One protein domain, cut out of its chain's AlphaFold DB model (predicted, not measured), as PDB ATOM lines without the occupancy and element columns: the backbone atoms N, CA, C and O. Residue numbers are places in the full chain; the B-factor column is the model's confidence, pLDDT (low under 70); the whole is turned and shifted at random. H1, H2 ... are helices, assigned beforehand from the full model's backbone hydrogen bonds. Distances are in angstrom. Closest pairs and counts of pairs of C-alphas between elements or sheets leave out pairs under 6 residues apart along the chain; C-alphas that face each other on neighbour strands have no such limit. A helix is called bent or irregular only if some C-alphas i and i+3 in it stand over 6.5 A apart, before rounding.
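What this domain is: This is residues 3 to 47 of the 114 residues of an uncharacterized protein of Lentisphaerae bacterium GWF2_38_69 (UniProt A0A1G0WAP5). Three helices make an open arch: H2, the longest, is the crossbar, and H1 and H3 make a corner with it at its two ends, leaving the space between H1 and H3 open. Contacts between the helices are few, and residues 32 to 38 and 40 to 47, which include most of H3, stick out free of the rest. The printed part has 45 residues with three named helices, in the order H1, H2, H3, and no named strand; the class is all helix. The whole is loose, with a radius of gyration of the C-alphas of 12.1 A, and the C-alphas span 30 by 21 by 17 A along their three main axes.

How they stand to each other: H2, residues 20 to 31, touches no helix. H1, residues 13 to 18, is close to H2 but not clearly touching it; their closest C-alphas, those of Arg 16 and Phe 23, are 6.7 A apart. The lines of H1 and H2 stand about perpendicular at 71 degrees, only just past a steep tilt. At the other end of H2, H3, residues 36 to 45, is also close but not clearly touching; the closest C-alphas, those of Met 31 and Trp 39, are 7.9 A apart. The lines of H2 and H3 stand about perpendicular at 79 degrees. H1 and H3 are apart. In H1 and H3 every O i to N i+4 pair is within hydrogen-bond range; in H2 it is 6 of 8.

Where its parts are: H2 runs from C-alpha 20 at (47.046, -21.381, 18.219) to C-alpha 31 at (47.377, -29.185, 31.384), a length of 15.3 A. H2 is irregular, but only just: C-alphas 26 and 29 are 6.6 A apart, and its line is a rough one. H1 begins at C-alpha 13, at (52.808, -27.474, 12.913), and is 8.8 A long. H3 is 14.3 A long and ends at C-alpha 45, at (58.058, -41.516, 29.091).

The domain as a whole: The two C-alphas farthest apart, those of Glu 8 and Lys 37, are 31.2 A apart. The C-alphas of the first and last printed residues, Glu 3 and Gly 47, are 21.0 A apart. Without the stretches that stand free, the body has 30 residues, spans 23 by 17 by 15 A and has a radius of gyration of 9.1 A. The links from H1 to H2, with 1 residue, and from H2 to H3, with 4 residues, are tight. The printed part has no cut. The mean pLDDT of the printed part is 92.3, and no printed residue is under 70.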
ATOM      1  N   GLU A   3      40.951 -36.970  18.687       74.06
ATOM      2  CA  GLU A   3      40.173 -35.829  18.218       74.06
ATOM      3  C   GLU A   3      41.022 -34.606  17.835       74.06
ATOM      4  O   GLU A   3      40.600 -33.828  16.987       74.06
ATOM      5  N   LEU A   4      42.217 -34.431  18.416       80.50
ATOM      6  CA  LEU A   4      43.156 -33.370  18.022       80.50
ATOM      7  C   LEU A   4      44.063 -33.808  16.874       80.50
ATOM      8  O   LEU A   4      44.418 -32.991  16.029       80.50
ATOM      9  N   GLU A   5      44.432 -35.086  16.851       80.25
ATOM     10  CA  GLU A   5      45.283 -35.678  15.817       80.25
ATOM     11  C   GLU A   5      44.600 -35.667  14.444       80.25
ATOM     12  O   GLU A   5      45.215 -35.298  13.445       80.25
ATOM     13  N   ASN A   6      43.303 -35.984  14.413       83.38
ATOM     14  CA  ASN A   6      42.505 -36.015  13.187       83.38
ATOM     15  C   ASN A   6      41.867 -34.664  12.823       83.38
ATOM     16  O   ASN A   6      41.184 -34.563  11.806       83.38
ATOM     17  N   ASN A   7      42.062 -33.617  13.629       86.75
ATOM     18  CA  ASN A   7      41.514 -32.302  13.322       86.75
ATOM     19  C   ASN A   7      42.361 -31.617  12.244       86.75
ATOM     20  O   ASN A   7      43.543 -31.328  12.455       86.75
ATOM     21  N   GLU A   8      41.741 -31.293  11.109       90.19
ATOM     22  CA  GLU A   8      42.414 -30.625   9.993       90.19
ATOM     23  C   GLU A   8      43.108 -29.327  10.418       90.19
ATOM     24  O   GLU A   8      44.211 -29.049   9.956       90.19
ATOM     25  N   LYS A   9      42.547 -28.587  11.385       89.88
ATOM     26  CA  LYS A   9      43.139 -27.348  11.912       89.88
ATOM     27  C   LYS A   9      44.438 -27.558  12.697       89.88
ATOM     28  O   LYS A   9      45.169 -26.593  12.912       89.88
ATOM     29  N   PHE A  10      44.736 -28.778  13.155       92.44
ATOM     30  CA  PHE A  10      45.880 -29.067  14.035       92.44
ATOM     31  C   PHE A  10      46.851 -30.114  13.478       92.44
ATOM     32  O   PHE A  10      47.845 -30.439  14.136       92.44
ATOM     33  N   ARG A  11      46.606 -30.618  12.264       90.50
ATOM     34  CA  ARG A  11      47.370 -31.721  11.666       90.50
ATOM     35  C   ARG A  11      48.856 -31.396  11.477       90.50
ATOM     36  O   ARG A  11      49.719 -32.214  11.781       90.50
ATOM     37  N   THR A  12      49.179 -30.187  11.015       91.62
ATOM     38  CA  THR A  12      50.568 -29.738  10.809       91.62
ATOM     39  C   THR A  12      50.983 -28.699  11.846       91.62
ATOM     40  O   THR A  12      50.149 -28.063  12.492       91.62
ATOM     41  N   ASN A  13      52.294 -28.505  12.012       91.44
ATOM     42  CA  ASN A  13      52.808 -27.474  12.913       91.44
ATOM     43  C   ASN A  13      52.356 -26.061  12.507       91.44
ATOM     44  O   ASN A  13      51.999 -25.260  13.365       91.44
ATOM     45  N   GLU A  14      52.331 -25.778  11.204       95.56
ATOM     46  CA  GLU A  14      51.885 -24.494  10.663       95.56
ATOM     47  C   GLU A  14      50.406 -24.233  10.966       95.56
ATOM     48  O   GLU A  14      50.060 -23.169  11.474       95.56
ATOM     49  N   LEU A  15      49.548 -25.239  10.773       94.00
ATOM     50  CA  LEU A  15      48.122 -25.131  11.075       94.00
ATOM     51  C   LEU A  15      47.877 -24.957  12.582       94.00
ATOM     52  O   LEU A  15      47.062 -24.124  12.978       94.00
ATOM     53  N   ARG A  16      48.647 -25.638  13.446       93.19
ATOM     54  CA  ARG A  16      48.604 -25.398  14.904       93.19
ATOM     55  C   ARG A  16      49.038 -23.987  15.289       93.19
ATOM     56  O   ARG A  16      48.533 -23.454  16.273       93.19
ATOM     57  N   LEU A  17      49.972 -23.388  14.551       94.00
ATOM     58  CA  LEU A  17      50.417 -22.021  14.801       94.00
ATOM     59  C   LEU A  17      49.367 -20.997  14.351       94.00
ATOM     60  O   LEU A  17      49.096 -20.052  15.089       94.00
ATOM     61  N   GLN A  18      48.743 -21.212  13.191       96.00
ATOM     62  CA  GLN A  18      47.644 -20.379  12.690       96.00
ATOM     63  C   GLN A  18      46.422 -20.441  13.620       96.00
ATOM     64  O   GLN A  18      45.835 -19.413  13.943       96.00
ATOM     65  N   ASN A  19      46.089 -21.630  14.133       94.38
ATOM     66  CA  ASN A  19      44.941 -21.867  15.016       94.38
ATOM     67  C   ASN A  19      45.335 -21.935  16.505       94.38
ATOM     68  O   ASN A  19      44.699 -22.628  17.304       94.38
ATOM     69  N   ARG A  20      46.408 -21.235  16.899       93.31
ATOM     70  CA  ARG A  20      47.046 -21.381  18.219       93.31
ATOM     71  C   ARG A  20      46.102 -21.144  19.391       93.31
ATOM     72  O   ARG A  20      46.202 -21.849  20.393       93.31
ATOM     73  N   GLU A  21      45.222 -20.154  19.299       95.50
ATOM     74  CA  GLU A  21      44.313 -19.819  20.398       95.50
ATOM     75  C   GLU A  21      43.224 -20.884  20.587       95.50
ATOM     76  O   GLU A  21      42.977 -21.297  21.718       95.50
ATOM     77  N   GLU A  22      42.671 -21.431  19.499       93.19
ATOM     78  CA  GLU A  22      41.727 -22.560  19.547       93.19
ATOM     79  C   GLU A  22      42.411 -23.819  20.104       93.19
ATOM     80  O   GLU A  22      41.914 -24.451  21.037       93.19
ATOM     81  N   PHE A  23      43.623 -24.123  19.627       91.50
ATOM     82  CA  PHE A  23      44.419 -25.243  20.136       91.50
ATOM     83  C   PHE A  23      44.732 -25.103  21.636       91.50
ATOM     84  O   PHE A  23      44.650 -26.060  22.412       91.50
ATOM     85  N   ARG A  24      45.074 -23.887  22.081       92.00
ATOM     86  CA  ARG A  24      45.326 -23.577  23.494       92.00
ATOM     87  C   ARG A  24      44.070 -23.682  24.345       92.00
ATOM     88  O   ARG A  24      44.184 -24.117  25.488       92.00
ATOM     89  N   ALA A  25      42.911 -23.279  23.831       93.12
ATOM     90  CA  ALA A  25      41.649 -23.375  24.558       93.12
ATOM     91  C   ALA A  25      41.309 -24.832  24.906       93.12
ATOM     92  O   ALA A  25      40.827 -25.096  26.004       93.12
ATOM     93  N   ILE A  26      41.652 -25.772  24.019       91.12
ATOM     94  CA  ILE A  26      41.429 -27.208  24.224       91.12
ATOM     95  C   ILE A  26      42.490 -27.819  25.152       91.12
ATOM     96  O   ILE A  26      42.167 -28.566  26.075       91.12
ATOM     97  N   THR A  27      43.768 -27.499  24.945       90.88
ATOM     98  CA  THR A  27      44.871 -28.150  25.679       90.88
ATOM     99  C   THR A  27      45.102 -27.580  27.082       90.88
ATOM    100  O   THR A  27      45.504 -28.307  27.990       90.88
ATOM    101  N   ARG A  28      44.823 -26.291  27.316       92.88
ATOM    102  CA  ARG A  28      45.081 -25.633  28.611       92.88
ATOM    103  C   ARG A  28      44.283 -26.227  29.783       92.88
ATOM    104  O   ARG A  28      44.893 -26.392  30.840       92.88
ATOM    105  N   PRO A  29      42.976 -26.534  29.669       94.44
ATOM    106  CA  PRO A  29      42.236 -27.200  30.741       94.44
ATOM    107  C   PRO A  29      42.859 -28.541  31.129       94.44
ATOM    108  O   PRO A  29      42.999 -28.825  32.314       94.44
ATOM    109  N   ILE A  30      43.323 -29.315  30.145       93.00
ATOM    110  CA  ILE A  30      43.961 -30.616  30.366       93.00
ATOM    111  C   ILE A  30      45.275 -30.432  31.118       93.00
ATOM    112  O   ILE A  30      45.480 -31.077  32.141       93.00
ATOM    113  N   MET A  31      46.115 -29.483  30.698       92.56
ATOM    114  CA  MET A  31      47.377 -29.185  31.384       92.56
ATOM    115  C   MET A  31      47.184 -28.789  32.858       92.56
ATOM    116  O   MET A  31      48.083 -29.009  33.662       92.56
ATOM    117  N   LYS A  32      46.013 -28.263  33.246       94.94
ATOM    118  CA  LYS A  32      45.687 -27.941  34.649       94.94
ATOM    119  C   LYS A  32      45.298 -29.152  35.506       94.94
ATOM    120  O   LYS A  32      45.229 -29.012  36.721       94.94
ATOM    121  N   THR A  33      45.030 -30.315  34.912       96.00
ATOM    122  CA  THR A  33      44.555 -31.507  35.648       96.00
ATOM    123  C   THR A  33      45.645 -32.223  36.447       96.00
ATOM    124  O   THR A  33      45.325 -33.064  37.283       96.00
ATOM    125  N   LYS A  34      46.921 -31.911  36.197       95.44
ATOM    126  CA  LYS A  34      48.073 -32.470  36.911       95.44
ATOM    127  C   LYS A  34      49.097 -31.383  37.193       95.44
ATOM    128  O   LYS A  34      49.136 -30.348  36.527       95.44
ATOM    129  N   THR A  35      49.944 -31.625  38.179       95.44
ATOM    130  CA  THR A  35      51.092 -30.774  38.482       95.44
ATOM    131  C   THR A  35      52.147 -30.864  37.378       95.44
ATOM    132  O   THR A  35      52.249 -31.861  36.659       95.44
ATOM    133  N   SER A  36      53.011 -29.849  37.271       93.06
ATOM    134  CA  SER A  36      54.114 -29.855  36.298       93.06
ATOM    135  C   SER A  36      55.048 -31.061  36.457       93.06
ATOM    136  O   SER A  36      55.606 -31.521  35.469       93.06
ATOM    137  N   LYS A  37      55.213 -31.583  37.682       92.12
ATOM    138  CA  LYS A  37      56.041 -32.769  37.959       92.12
ATOM    139  C   LYS A  37      55.424 -34.043  37.386       92.12
ATOM    140  O   LYS A  37      56.135 -34.838  36.787       92.12
ATOM    141  N   GLU A  38      54.116 -34.222  37.547       95.25
ATOM    142  CA  GLU A  38      53.402 -35.373  36.985       95.25
ATOM    143  C   GLU A  38      53.422 -35.340  35.454       95.25
ATOM    144  O   GLU A  38      53.709 -36.355  34.825       95.25
ATOM    145  N   TRP A  39      53.201 -34.166  34.851       96.00
ATOM    146  CA  TRP A  39      53.322 -34.008  33.401       96.00
ATOM    147  C   TRP A  39      54.734 -34.277  32.889       96.00
ATOM    148  O   TRP A  39      54.875 -34.925  31.859       96.00
ATOM    149  N   LEU A  40      55.770 -33.834  33.612       94.75
ATOM    150  CA  LEU A  40      57.164 -34.084  33.238       94.75
ATOM    151  C   LEU A  40      57.449 -35.589  33.113       94.75
ATOM    152  O   LEU A  40      58.056 -36.014  32.138       94.75
ATOM    153  N   VAL A  41      56.975 -36.395  34.071       95.31
ATOM    154  CA  VAL A  41      57.147 -37.859  34.045       95.31
ATOM    155  C   VAL A  41      56.433 -38.476  32.840       95.31
ATOM    156  O   VAL A  41      57.034 -39.271  32.122       95.31
ATOM    157  N   LEU A  42      55.180 -38.084  32.593       95.38
ATOM    158  CA  LEU A  42      54.385 -38.611  31.480       95.38
ATOM    159  C   LEU A  42      54.985 -38.241  30.117       95.38
ATOM    160  O   LEU A  42      55.114 -39.090  29.244       95.38
ATOM    161  N   PHE A  43      55.386 -36.985  29.935       95.25
ATOM    162  CA  PHE A  43      55.968 -36.517  28.679       95.25
ATOM    163  C   PHE A  43      57.355 -37.103  28.425       95.25
ATOM    164  O   PHE A  43      57.640 -37.477  27.291       95.25
ATOM    165  N   HIS A  44      58.191 -37.264  29.455       94.50
ATOM    166  CA  HIS A  44      59.477 -37.946  29.305       94.50
ATOM    167  C   HIS A  44      59.320 -39.416  28.909       94.50
ATOM    168  O   HIS A  44      60.095 -39.887  28.079       94.50
ATOM    169  N   ALA A  45      58.331 -40.126  29.463       96.06
ATOM    170  CA  ALA A  45      58.058 -41.516  29.091       96.06
ATOM    171  C   ALA A  45      57.712 -41.660  27.596       96.06
ATOM    172  O   ALA A  45      58.119 -42.629  26.965       96.06
ATOM    173  N   GLU A  46      57.046 -40.655  27.024       95.75
ATOM    174  CA  GLU A  46      56.682 -40.585  25.601       95.75
ATOM    175  C   GLU A  46      57.749 -39.897  24.722       95.75
ATOM    176  O   GLU A  46      57.520 -39.632  23.544       95.75
ATOM    177  N   GLY A  47      58.918 -39.549  25.276       94.94
ATOM    178  CA  GLY A  47      59.993 -38.872  24.538       94.94
ATOM    179  C   GLY A  47      59.671 -37.431  24.117       94.94
ATOM    180  O   GLY A  47      60.354 -36.870  23.259       94.94
TER     181      GLY A  47